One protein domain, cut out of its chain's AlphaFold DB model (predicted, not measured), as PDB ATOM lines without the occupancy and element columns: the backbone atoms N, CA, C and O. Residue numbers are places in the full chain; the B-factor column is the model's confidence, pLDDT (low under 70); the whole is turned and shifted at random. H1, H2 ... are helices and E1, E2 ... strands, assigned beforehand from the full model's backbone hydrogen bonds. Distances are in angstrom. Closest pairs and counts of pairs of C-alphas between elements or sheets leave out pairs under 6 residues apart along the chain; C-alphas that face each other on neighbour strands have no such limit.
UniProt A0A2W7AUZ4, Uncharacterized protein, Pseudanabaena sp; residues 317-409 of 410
ATOM      1  N   LEU A 317     -26.564  12.852  16.947       57.75
ATOM      2  CA  LEU A 317     -27.352  12.005  16.031       57.75
ATOM      3  C   LEU A 317     -26.689  11.845  14.650       57.75
ATOM      4  O   LEU A 317     -26.914  10.845  13.976       57.75
ATOM      5  N   ASP A 318     -25.828  12.788  14.258       53.25
ATOM      6  CA  ASP A 318     -25.049  12.754  13.011       53.25
ATOM      7  C   ASP A 318     -23.968  11.641  13.000       53.25
ATOM      8  O   ASP A 318     -23.482  11.232  11.948       53.25
ATOM      9  N   LEU A 319     -23.583  11.113  14.172       51.16
ATOM     10  CA  LEU A 319     -22.414  10.233  14.326       51.16
ATOM     11  C   LEU A 319     -22.728   8.727  14.319       51.16
ATOM     12  O   LEU A 319     -21.800   7.931  14.198       51.16
ATOM     13  N   ASN A 320     -24.001   8.324  14.412       52.00
ATOM     14  CA  ASN A 320     -24.408   6.922  14.607       52.00
ATOM     15  C   ASN A 320     -25.315   6.390  13.488       52.00
ATOM     16  O   ASN A 320     -26.308   5.716  13.747       52.00
ATOM     17  N   LEU A 321     -25.007   6.698  12.230       58.84
ATOM     18  CA  LEU A 321     -25.662   6.017  11.116       58.84
ATOM     19  C   LEU A 321     -24.879   4.723  10.824       58.84
ATOM     20  O   LEU A 321     -23.721   4.810  10.403       58.84
ATOM     21  N   ASP A 322     -25.509   3.545  10.923       54.25
ATOM     22  CA  ASP A 322     -24.916   2.230  10.595       54.25
ATOM     23  C   ASP A 322     -24.828   1.979   9.086       54.25
ATOM     24  O   ASP A 322     -25.818   2.123   8.357       54.25
ATOM     25  N   SER A 323     -23.635   1.689   8.555       53.03
ATOM     26  CA  SER A 323     -23.465   1.484   7.114       53.03
ATOM     27  C   SER A 323     -24.123   0.179   6.673       53.03
ATOM     28  O   SER A 323     -23.531  -0.894   6.743       53.03
ATOM     29  N   GLU A 324     -25.358   0.262   6.176       59.88
ATOM     30  CA  GLU A 324     -25.972  -0.873   5.494       59.88
ATOM     31  C   GLU A 324     -25.188  -1.186   4.209       59.88
ATOM     32  O   GLU A 324     -25.344  -0.529   3.179       59.88
ATOM     33  N   GLN A 325     -24.340  -2.216   4.278       56.72
ATOM     34  CA  GLN A 325     -23.555  -2.736   3.150       56.72
ATOM     35  C   GLN A 325     -24.423  -3.255   1.992       56.72
ATOM     36  O   GLN A 325     -23.919  -3.425   0.884       56.72
ATOM     37  N   TYR A 326     -25.714  -3.494   2.235       63.16
ATOM     38  CA  TYR A 326     -26.646  -4.106   1.286       63.16
ATOM     39  C   TYR A 326     -27.800  -3.181   0.888       63.16
ATOM     40  O   TYR A 326     -28.875  -3.662   0.532       63.16
ATOM     41  N   PHE A 327     -27.601  -1.859   0.930       76.00
ATOM     42  CA  PHE A 327     -28.610  -0.929   0.427       76.00
ATOM     43  C   PHE A 327     -28.875  -1.174  -1.067       76.00
ATOM     44  O   PHE A 327     -27.984  -1.021  -1.905       76.00
ATOM     45  N   VAL A 328     -30.114  -1.532  -1.396       76.69
ATOM     46  CA  VAL A 328     -30.586  -1.651  -2.779       76.69
ATOM     47  C   VAL A 328     -31.249  -0.333  -3.160       76.69
ATOM     48  O   VAL A 328     -32.316  -0.008  -2.639       76.69
ATOM     49  N   ASP A 329     -30.612   0.423  -4.056       77.12
ATOM     50  CA  ASP A 329     -31.153   1.688  -4.555       77.12
ATOM     51  C   ASP A 329     -32.430   1.425  -5.365       77.12
ATOM     52  O   ASP A 329     -32.421   0.654  -6.326       77.12
ATOM     53  N   GLN A 330     -33.540   2.023  -4.936       79.69
ATOM     54  CA  GLN A 330     -34.855   1.829  -5.547       79.69
ATOM     55  C   GLN A 330     -35.162   2.969  -6.518       79.69
ATOM     56  O   GLN A 330     -34.704   4.095  -6.335       79.69
ATOM     57  N   GLU A 331     -35.973   2.704  -7.537       81.81
ATOM     58  CA  GLU A 331     -36.494   3.761  -8.407       81.81
ATOM     59  C   GLU A 331     -37.546   4.594  -7.664       81.81
ATOM     60  O   GLU A 331     -38.408   4.061  -6.958       81.81
ATOM     61  N   LEU A 332     -37.468   5.917  -7.814       80.94
ATOM     62  CA  LEU A 332     -38.508   6.819  -7.328       80.94
ATOM     63  C   LEU A 332     -39.574   7.007  -8.405       80.94
ATOM     64  O   LEU A 332     -39.291   6.960  -9.597       80.94
ATOM     65  N   PHE A 333     -40.799   7.288  -7.975       80.50
ATOM     66  CA  PHE A 333     -41.896   7.649  -8.867       80.50
ATOM     67  C   PHE A 333     -42.426   9.014  -8.449       80.50
ATOM     68  O   PHE A 333     -42.697   9.244  -7.268       80.50
ATOM     69  N   GLN A 334     -42.571   9.917  -9.411       79.25
ATOM     70  CA  GLN A 334     -43.270  11.177  -9.214       79.25
ATOM     71  C   GLN A 334     -44.744  10.988  -9.569       79.25
ATOM     72  O   GLN A 334     -45.067  10.346 -10.565       79.25
ATOM     73  N   LEU A 335     -45.633  11.540  -8.744       73.25
ATOM     74  CA  LEU A 335     -47.062  11.607  -9.036       73.25
ATOM     75  C   LEU A 335     -47.369  12.991  -9.614       73.25
ATOM     76  O   LEU A 335     -47.249  13.987  -8.900       73.25
ATOM     77  N   GLU A 336     -47.747  13.046 -10.888       74.56
ATOM     78  CA  GLU A 336     -48.294  14.237 -11.552       74.56
ATOM     79  C   GLU A 336     -49.635  13.857 -12.186       74.56
ATOM     80  O   GLU A 336     -49.693  12.892 -12.941       74.56
ATOM     81  N   ASP A 337     -50.713  14.571 -11.842       71.19
ATOM     82  CA  ASP A 337     -52.069  14.361 -12.382       71.19
ATOM     83  C   ASP A 337     -52.519  12.882 -12.415       71.19
ATOM     84  O   ASP A 337     -52.979  12.365 -13.433       71.19
ATOM     85  N   ASP A 338     -52.343  12.181 -11.287       70.81
ATOM     86  CA  ASP A 338     -52.616  10.742 -11.104       70.81
ATOM     87  C   ASP A 338     -51.801   9.787 -12.004       70.81
ATOM     88  O   ASP A 338     -52.026   8.572 -11.997       70.81
ATOM     89  N   GLN A 339     -50.798  10.290 -12.726       66.75
ATOM     90  CA  GLN A 339     -49.841   9.485 -13.480       66.75
ATOM     91  C   GLN A 339     -48.539   9.282 -12.700       66.75
ATOM     92  O   GLN A 339     -47.989  10.200 -12.090       66.75
ATOM     93  N   GLN A 340     -48.036   8.045 -12.729       76.00
ATOM     94  CA  GLN A 340     -46.720   7.703 -12.193       76.00
ATOM     95  C   GLN A 340     -45.656   7.937 -13.259       76.00
ATOM     96  O   GLN A 340     -45.591   7.220 -14.257       76.00
ATOM     97  N   ILE A 341     -44.791   8.912 -13.014       77.81
ATOM     98  CA  ILE A 341     -43.615   9.184 -13.831       77.81
ATOM     99  C   ILE A 341     -42.422   8.521 -13.145       77.81
ATOM    100  O   ILE A 341     -42.067   8.877 -12.019       77.81
ATOM    101  N   GLY A 342     -41.816   7.535 -13.809       72.25
ATOM    102  CA  GLY A 342     -40.588   6.904 -13.330       72.25
ATOM    103  C   GLY A 342     -39.446   7.918 -13.284       72.25
ATOM    104  O   GLY A 342     -39.161   8.590 -14.276       72.25
ATOM    105  N   LEU A 343     -38.805   8.039 -12.127       72.94
ATOM    106  CA  LEU A 343     -37.595   8.828 -11.935       72.94
ATOM    107  C   LEU A 343     -36.364   7.916 -11.954       72.94
ATOM    108  O   LEU A 343     -36.449   6.692 -11.996       72.94
ATOM    109  N   GLN A 344     -35.189   8.538 -11.900       76.38
ATOM    110  CA  GLN A 344     -33.924   7.826 -11.734       76.38
ATOM    111  C   GLN A 344     -33.838   7.134 -10.357       76.38
ATOM    112  O   GLN A 344     -34.627   7.466  -9.461       76.38
ATOM    113  N   PRO A 345     -32.868   6.216 -10.160       81.25
ATOM    114  CA  PRO A 345     -32.600   5.626  -8.853       81.25
ATOM    115  C   PRO A 345     -32.515   6.682  -7.750       81.25
ATOM    116  O   PRO A 345     -32.018   7.797  -7.959       81.25
ATOM    117  N   SER A 346     -33.039   6.341  -6.578       81.44
ATOM    118  CA  SER A 346     -33.383   7.288  -5.525       81.44
ATOM    119  C   SER A 346     -32.202   8.145  -5.071       81.44
ATOM    120  O   SER A 346     -32.339   9.366  -4.941       81.44
ATOM    121  N   LEU A 347     -31.008   7.562  -4.929       81.75
ATOM    122  CA  LEU A 347     -29.815   8.321  -4.554       81.75
ATOM    123  C   LEU A 347     -29.284   9.185  -5.700       81.75
ATOM    124  O   LEU A 347     -28.778  10.282  -5.456       81.75
ATOM    125  N   GLN A 348     -29.401   8.734  -6.950       80.50
ATOM    126  CA  GLN A 348     -29.004   9.524  -8.119       80.50
ATOM    127  C   GLN A 348     -29.902  10.752  -8.287       80.50
ATOM    128  O   GLN A 348     -29.402  11.857  -8.517       80.50
ATOM    129  N   HIS A 349     -31.208  10.581  -8.092       80.50
ATOM    130  CA  HIS A 349     -32.164  11.678  -8.093       80.50
ATOM    131  C   HIS A 349     -31.852  12.696  -6.985       80.50
ATOM    132  O   HIS A 349     -31.756  13.896  -7.242       80.50
ATOM    133  N   VAL A 350     -31.579  12.225  -5.764       79.31
ATOM    134  CA  VAL A 350     -31.192  13.095  -4.646       79.31
ATOM    135  C   VAL A 350     -29.872  13.829  -4.924       79.31
ATOM    136  O   VAL A 350     -29.794  15.034  -4.686       79.31
ATOM    137  N   LYS A 351     -28.853  13.174  -5.504       78.38
ATOM    138  CA  LYS A 351     -27.606  13.846  -5.933       78.38
ATOM    139  C   LYS A 351     -27.877  14.990  -6.908       78.38
ATOM    140  O   LYS A 351     -27.279  16.060  -6.767       78.38
ATOM    141  N   GLN A 352     -28.770  14.787  -7.874       75.19
ATOM    142  CA  GLN A 352     -29.152  15.824  -8.834       75.19
ATOM    143  C   GLN A 352     -29.878  16.985  -8.148       75.19
ATOM    144  O   GLN A 352     -29.521  18.136  -8.399       75.19
ATOM    145  N   LEU A 353     -30.824  16.709  -7.242       74.69
ATOM    146  CA  LEU A 353     -31.519  17.744  -6.464       74.69
ATOM    147  C   LEU A 353     -30.540  18.571  -5.626       74.69
ATOM    148  O   LEU A 353     -30.556  19.801  -5.656       74.69
ATOM    149  N   ILE A 354     -29.628  17.902  -4.920       72.69
ATOM    150  CA  ILE A 354     -28.617  18.566  -4.098       72.69
ATOM    151  C   ILE A 354     -27.689  19.432  -4.959       72.69
ATOM    152  O   ILE A 354     -27.269  20.503  -4.515       72.69
ATOM    153  N   SER A 355     -27.365  18.991  -6.174       70.00
ATOM    154  CA  SER A 355     -26.443  19.685  -7.084       70.00
ATOM    155  C   SER A 355     -27.108  20.770  -7.935       70.00
ATOM    156  O   SER A 355     -26.398  21.512  -8.603       70.00
ATOM    157  N   SER A 356     -28.439  20.893  -7.896       66.12
ATOM    158  CA  SER A 356     -29.210  21.834  -8.721       66.12
ATOM    159  C   SER A 356     -29.916  22.866  -7.832       66.12
ATOM    160  O   SER A 356     -31.058  22.624  -7.441       66.12
ATOM    161  N   PRO A 357     -29.289  24.016  -7.505       57.78
ATOM    162  CA  PRO A 357     -29.873  25.029  -6.617       57.78
ATOM    163  C   PRO A 357     -31.269  25.490  -7.049       57.78
ATOM    164  O   PRO A 357     -32.120  25.743  -6.208       57.78
ATOM    165  N   GLU A 358     -31.522  25.539  -8.359       53.47
ATOM    166  CA  GLU A 358     -32.804  25.973  -8.931       53.47
ATOM    167  C   GLU A 358     -33.917  24.918  -8.842       53.47
ATOM    168  O   GLU A 358     -35.086  25.239  -9.008       53.47
ATOM    169  N   LYS A 359     -33.578  23.652  -8.557       54.03
ATOM    170  CA  LYS A 359     -34.548  22.548  -8.415       54.03
ATOM    171  C   LYS A 359     -34.804  22.164  -6.956       54.03
ATOM    172  O   LYS A 359     -35.541  21.214  -6.690       54.03
ATOM    173  N   GLN A 360     -34.186  22.861  -6.003       57.19
ATOM    174  CA  GLN A 360     -34.345  22.566  -4.584       57.19
ATOM    175  C   GLN A 360     -35.711  23.041  -4.096       57.19
ATOM    176  O   GLN A 360     -35.935  24.224  -3.860       57.19
ATOM    177  N   ARG A 361     -36.631  22.093  -3.902       55.38
ATOM    178  CA  ARG A 361     -37.847  22.353  -3.132       55.38
ATOM    179  C   ARG A 361     -37.508  22.373  -1.638       55.38
ATOM    180  O   ARG A 361     -36.750  21.508  -1.189       55.38
ATOM    181  N   PRO A 362     -38.092  23.299  -0.854       50.06
ATOM    182  CA  PRO A 362     -37.808  23.421   0.578       50.06
ATOM    183  C   PRO A 362     -38.261  22.197   1.384       50.06
ATOM    184  O   PRO A 362     -37.745  21.953   2.470       50.06
ATOM    185  N   VAL A 363     -39.209  21.413   0.858       61.56
ATOM    186  CA  VAL A 363     -39.686  20.166   1.463       61.56
ATOM    187  C   VAL A 363     -39.846  19.116   0.368       61.56
ATOM    188  O   VAL A 363     -40.512  19.360  -0.636       61.56
ATOM    189  N   ASN A 364     -39.260  17.938   0.585       70.44
ATOM    190  CA  ASN A 364     -39.436  16.763  -0.265       70.44
ATOM    191  C   ASN A 364     -40.115  15.673   0.567       70.44
ATOM    192  O   ASN A 364     -39.615  15.308   1.631       70.44
ATOM    193  N   ILE A 365     -41.265  15.179   0.106       72.88
ATOM    194  CA  ILE A 365     -42.037  14.148   0.804       72.88
ATOM    195  C   ILE A 365     -41.827  12.824   0.078       72.88
ATOM    196  O   ILE A 365     -42.177  12.693  -1.091       72.88
ATOM    197  N   ILE A 366     -41.279  11.837   0.782       75.31
ATOM    198  CA  ILE A 366     -41.103  10.475   0.272       75.31
ATOM    199  C   ILE A 366     -42.160   9.585   0.921       75.31
ATOM    200  O   ILE A 366     -42.223   9.465   2.146       75.31
ATOM    201  N   VAL A 367     -42.993   8.948   0.098       80.12
ATOM    202  CA  VAL A 367     -44.078   8.069   0.551       80.12
ATOM    203  C   VAL A 367     -43.800   6.643   0.096       80.12
ATOM    204  O   VAL A 367     -43.372   6.404  -1.026       80.12
ATOM    205  N   GLY A 368     -44.059   5.674   0.969       80.00
ATOM    206  CA  GLY A 368     -43.863   4.263   0.654       80.00
ATOM    207  C   GLY A 368     -44.503   3.352   1.695       80.00
ATOM    208  O   GLY A 368     -44.697   3.746   2.851       80.00
ATOM    209  N   ARG A 369     -44.816   2.114   1.299       80.94
ATOM    210  CA  ARG A 369     -45.439   1.103   2.174       80.94
ATOM    211  C   ARG A 369     -44.557   0.770   3.387       80.94
ATOM    212  O   ARG A 369     -43.365   1.084   3.426       80.94
ATOM    213  N   ALA A 370     -45.143   0.174   4.426       79.25
ATOM    214  CA  ALA A 370     -44.372  -0.329   5.564       79.25
ATOM    215  C   ALA A 370     -43.347  -1.380   5.091       79.25
ATOM    216  O   ALA A 370     -43.654  -2.172   4.207       79.25
ATOM    217  N   GLY A 371     -42.127  -1.348   5.636       79.31
ATOM    218  CA  GLY A 371     -41.061  -2.297   5.281       79.31
ATOM    219  C   GLY A 371     -40.341  -2.054   3.945       79.31
ATOM    220  O   GLY A 371     -39.416  -2.787   3.638       79.31
ATOM    221  N   VAL A 372     -40.693  -1.019   3.168       82.88
ATOM    222  CA  VAL A 372     -40.071  -0.756   1.847       82.88
ATOM    223  C   VAL A 372     -38.652  -0.158   1.915       82.88
ATOM    224  O   VAL A 372     -38.047   0.100   0.886       82.88
ATOM    225  N   GLY A 373     -38.113   0.094   3.115       82.62
ATOM    226  CA  GLY A 373     -36.772   0.678   3.281       82.62
ATOM    227  C   GLY A 373     -36.719   2.211   3.339       82.62
ATOM    228  O   GLY A 373     -35.662   2.785   3.117       82.62
ATOM    229  N   LYS A 374     -37.826   2.902   3.667       84.19
ATOM    230  CA  LYS A 374     -37.851   4.380   3.808       84.19
ATOM    231  C   LYS A 374     -36.794   4.912   4.779       84.19
ATOM    232  O   LYS A 374     -36.128   5.889   4.468       84.19
ATOM    233  N   THR A 375     -36.676   4.291   5.955       79.88
ATOM    234  CA  THR A 375     -35.724   4.715   6.991       79.88
ATOM    235  C   THR A 375     -34.298   4.570   6.480       79.88
ATOM    236  O   THR A 375     -33.587   5.565   6.419       79.88
ATOM    237  N   THR A 376     -33.947   3.383   5.978       81.88
ATOM    238  CA  THR A 376     -32.653   3.112   5.347       81.88
ATOM    239  C   THR A 376     -32.347   4.107   4.226       81.88
ATOM    240  O   THR A 376     -31.256   4.662   4.170       81.88
ATOM    241  N   PHE A 377     -33.311   4.397   3.346       83.56
ATOM    242  CA  PHE A 377     -33.135   5.395   2.293       83.56
ATOM    243  C   PHE A 377     -32.803   6.780   2.865       83.56
ATOM    244  O   PHE A 377     -31.827   7.397   2.440       83.56
ATOM    245  N   CYS A 378     -33.565   7.256   3.853       81.69
ATOM    246  CA  CYS A 378     -33.298   8.538   4.502       81.69
ATOM    247  C   CYS A 378     -31.909   8.580   5.161       81.69
ATOM    248  O   CYS A 378     -31.226   9.596   5.056       81.69
ATOM    249  N   GLU A 379     -31.456   7.492   5.787       81.00
ATOM    250  CA  GLU A 379     -30.107   7.391   6.358       81.00
ATOM    251  C   GLU A 379     -29.019   7.508   5.278       81.00
ATOM    252  O   GLU A 379     -28.052   8.255   5.447       81.00
ATOM    253  N   GLN A 380     -29.192   6.840   4.130       82.00
ATOM    254  CA  GLN A 380     -28.263   6.958   2.998       82.00
ATOM    255  C   GLN A 380     -28.268   8.366   2.389       82.00
ATOM    256  O   GLN A 380     -27.212   8.882   2.021       82.00
ATOM    257  N   VAL A 381     -29.432   9.019   2.317       82.56
ATOM    258  CA  VAL A 381     -29.547  10.416   1.875       82.56
ATOM    259  C   VAL A 381     -28.806  11.352   2.823       82.56
ATOM    260  O   VAL A 381     -28.047  12.202   2.359       82.56
ATOM    261  N   VAL A 382     -28.975  11.193   4.137       79.88
ATOM    262  CA  VAL A 382     -28.273  12.022   5.123       79.88
ATOM    263  C   VAL A 382     -26.762  11.855   4.997       79.88
ATOM    264  O   VAL A 382     -26.056  12.855   4.894       79.88
ATOM    265  N   ARG A 383     -26.263  10.620   4.872       78.69
ATOM    266  CA  ARG A 383     -24.836  10.379   4.599       78.69
ATOM    267  C   ARG A 383     -24.352  11.044   3.329       78.69
ATOM    268  O   ARG A 383     -23.287  11.656   3.319       78.69
ATOM    269  N   LEU A 384     -25.116  10.892   2.252       80.31
ATOM    270  CA  LEU A 384     -24.782  11.477   0.969       80.31
ATOM    271  C   LEU A 384     -24.657  13.000   1.087       80.31
ATOM    272  O   LEU A 384     -23.705  13.563   0.560       80.31
ATOM    273  N   VAL A 385     -25.591  13.656   1.781       78.50
ATOM    274  CA  VAL A 385     -25.557  15.108   2.004       78.50
ATOM    275  C   VAL A 385     -24.382  15.501   2.899       78.50
ATOM    276  O   VAL A 385     -23.668  16.440   2.562       78.50
ATOM    277  N   ASN A 386     -24.149  14.782   3.998       75.44
ATOM    278  CA  ASN A 386     -23.102  15.108   4.976       75.44
ATOM    279  C   ASN A 386     -21.691  14.830   4.448       75.44
ATOM    280  O   ASN A 386     -20.737  15.477   4.877       75.44
ATOM    281  N   GLY A 387     -21.560  13.925   3.474       72.44
ATOM    282  CA  GLY A 387     -20.328  13.702   2.719       72.44
ATOM    283  C   GLY A 387     -19.985  14.824   1.733       72.44
ATOM    284  O   GLY A 387     -18.876  14.839   1.200       72.44
ATOM    285  N   LEU A 388     -20.901  15.764   1.474       72.25
ATOM    286  CA  LEU A 388     -20.637  16.934   0.639       72.25
ATOM    287  C   LEU A 388     -20.113  18.098   1.488       72.25
ATOM    288  O   LEU A 388     -20.569  18.349   2.607       72.25
ATOM    289  N   ASP A 389     -19.169  18.851   0.926       66.12
ATOM    290  CA  ASP A 389     -18.629  20.032   1.594       66.12
ATOM    291  C   ASP A 389     -19.733  21.078   1.833       66.12
ATOM    292  O   ASP A 389     -20.575  21.324   0.964       66.12
ATOM    293  N   LYS A 390     -19.732  21.675   3.033       66.69
ATOM    294  CA  LYS A 390     -20.681  22.717   3.484       66.69
ATOM    295  C   LYS A 390     -22.173  22.361   3.412       66.69
ATOM    296  O   LYS A 390     -23.013  23.253   3.500       66.69
ATOM    297  N   LYS A 391     -22.536  21.084   3.267       72.62
ATOM    298  CA  LYS A 391     -23.933  20.635   3.342       72.62
ATOM    299  C   LYS A 391     -24.134  19.749   4.551       72.62
ATOM    300  O   LYS A 391     -23.280  18.930   4.882       72.62
ATOM    301  N   ARG A 392     -25.257  19.948   5.230       72.12
ATOM    302  CA  ARG A 392     -25.631  19.172   6.405       72.12
ATOM    303  C   ARG A 392     -27.095  18.776   6.310       72.12
ATOM    304  O   ARG A 392     -27.937  19.583   5.922       72.12
ATOM    305  N   ALA A 393     -27.378  17.538   6.660       75.62
ATOM    306  CA  ALA A 393     -28.698  16.969   6.814       75.62
ATOM    307  C   ALA A 393     -28.762  16.268   8.168       75.62
ATOM    308  O   ALA A 393     -27.778  15.704   8.642       75.62
ATOM    309  N   LEU A 394     -29.941  16.309   8.778       71.50
ATOM    310  CA  LEU A 394     -30.229  15.631  10.029       71.50
ATOM    311  C   LEU A 394     -31.461  14.757   9.811       71.50
ATOM    312  O   LEU A 394     -32.467  15.224   9.270       71.50
ATOM    313  N   LEU A 395     -31.372  13.490  10.209       76.19
ATOM    314  CA  LEU A 395     -32.516  12.589  10.199       76.19
ATOM    315  C   LEU A 395     -33.294  12.769  11.499       76.19
ATOM    316  O   LEU A 395     -32.754  12.539  12.575       76.19
ATOM    317  N   ILE A 396     -34.562  13.164  11.394       72.25
ATOM    318  CA  ILE A 396     -35.501  13.123  12.516       72.25
ATOM    319  C   ILE A 396     -36.489  11.999  12.227       72.25
ATOM    320  O   ILE A 396     -37.386  12.145  11.393       72.25
ATOM    321  N   SER A 397     -36.318  10.858  12.886       73.62
ATOM    322  CA  SER A 397     -37.250   9.746  12.746       73.62
ATOM    323  C   SER A 397     -38.509   9.963  13.592       73.62
ATOM    324  O   SER A 397     -38.542  10.717  14.567       73.62
ATOM    325  N   SER A 398     -39.580   9.244  13.249       70.94
ATOM    326  CA  SER A 398     -40.812   9.255  14.053       70.94
ATOM    327  C   SER A 398     -40.604   8.752  15.489       70.94
ATOM    328  O   SER A 398     -41.352   9.137  16.386       70.94
ATOM    329  N   THR A 399     -39.591   7.910  15.717       69.69
ATOM    330  CA  THR A 399     -39.175   7.450  17.046       69.69
ATOM    331  C   THR A 399     -38.435   8.542  17.810       69.69
ATOM    332  O   THR A 399     -38.725   8.737  18.989       69.69
ATOM    333  N   ASP A 400     -37.590   9.327  17.139       66.19
ATOM    334  CA  ASP A 400     -36.877  10.449  17.765       66.19
ATOM    335  C   ASP A 400     -37.854  11.520  18.250       66.19
ATOM    336  O   ASP A 400     -37.715  12.021  19.361       66.19
ATOM    337  N   LEU A 401     -38.906  11.810  17.475       67.19
ATOM    338  CA  LEU A 401     -39.963  12.745  17.885       67.19
ATOM    339  C   LEU A 401     -40.737  12.268  19.120       67.19
ATOM    340  O   LEU A 401     -41.110  13.077  19.969       67.19
ATOM    341  N   ARG A 402     -40.990  10.957  19.233       65.12
ATOM    342  CA  ARG A 402     -41.661  10.383  20.411       65.12
ATOM    343  C   ARG A 402     -40.792  10.493  21.659       65.12
ATOM    344  O   ARG A 402     -41.318  10.817  22.717       65.12
ATOM    345  N   ASN A 403     -39.491  10.258  21.515       60.78
ATOM    346  CA  ASN A 403     -38.537  10.345  22.617       60.78
ATOM    347  C   ASN A 403     -38.278  11.802  23.021       60.78
ATOM    348  O   ASN A 403     -38.248  12.106  24.206       60.78
ATOM    349  N   ALA A 404     -38.193  12.719  22.055       57.75
ATOM    350  CA  ALA A 404     -38.017  14.143  22.316       57.75
ATOM    351  C   ALA A 404     -39.162  14.714  23.170       57.75
ATOM    352  O   ALA A 404     -38.912  15.448  24.119       57.75
ATOM    353  N   ASN A 405     -40.413  14.317  22.909       50.28
ATOM    354  CA  ASN A 405     -41.558  14.729  23.729       50.28
ATOM    355  C   ASN A 405     -41.490  14.249  25.192       50.28
ATOM    356  O   ASN A 405     -42.155  14.848  26.032       50.28
ATOM    357  N   ALA A 406     -40.710  13.210  25.512       43.25
ATOM    358  CA  ALA A 406     -40.503  12.770  26.895       43.25
ATOM    359  C   ALA A 406     -39.525  13.683  27.663       43.25
ATOM    360  O   ALA A 406     -39.674  13.853  28.872       43.25
ATOM    361  N   ASP A 407     -38.592  14.331  26.958       38.75
ATOM    362  CA  ASP A 407     -37.629  15.289  27.524       38.75
ATOM    363  C   ASP A 407     -38.139  16.748  27.513       38.75
ATOM    364  O   ASP A 407     -37.542  17.620  28.145       38.75
ATOM    365  N   PHE A 408     -39.257  17.035  26.831       32.88
ATOM    366  CA  PHE A 408     -39.896  18.363  26.800       32.88
ATOM    367  C   PHE A 408     -40.943  18.596  27.905       32.88
ATOM    368  O   PHE A 408     -41.551  19.666  27.952       32.88
ATOM    369  N   THR A 409     -41.127  17.650  28.830       29.16
ATOM    370  CA  THR A 409     -41.773  17.925  30.124       29.16
ATOM    371  C   THR A 409     -40.784  18.640  31.050       29.16
ATOM    372  O   THR A 409     -40.058  17.999  31.807       29.16
TER     373      THR A 409
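AT A GLANCE: This is residues 317 to 409 of the 410 residues of an uncharacterized protein of Pseudanabaena sp (UniProt A0A2W7AUZ4). Helices H1 and H2 lie side by side between an antiparallel hairpin, E1 and E2, and residues 401 to 409, mostly H3, which stick out. The 93 printed residues, under half in named elements, run E1, E2, H1, H2, H3, a mixed class. The whole is only just compact, close to loose, with radius of gyration of the C-alphas 14.8 A and spans 44 by 33 by 30 A.

HOW THE PARTS SIT: Find E1, residues 331 to 336, facing E2, residues 339 to 345; N 334 and O 341, 2.9 A apart, are within hydrogen-bond range. H1, residues 346 to 355, touches H2, residues 374 to 386, closest at C-alphas 347 and 381, 6.8 A, the same way at a shallow 32 degrees, only just short of steep. H3, residues 398 to 407, touches no helix; 4 of its 6 O i to N i+4 pairs are within range, every pair in H1 and H2.

IN THESE COORDINATES: Find E1's start, C-alpha 331, at (-36.494, 3.761, -8.407) and H3's end, C-alpha 407, at (-37.629, 15.289, 27.524).

THE WHOLE: Links H1 to H2 and H2 to H3 are long; residues 399 to 409 are under pLDDT 70.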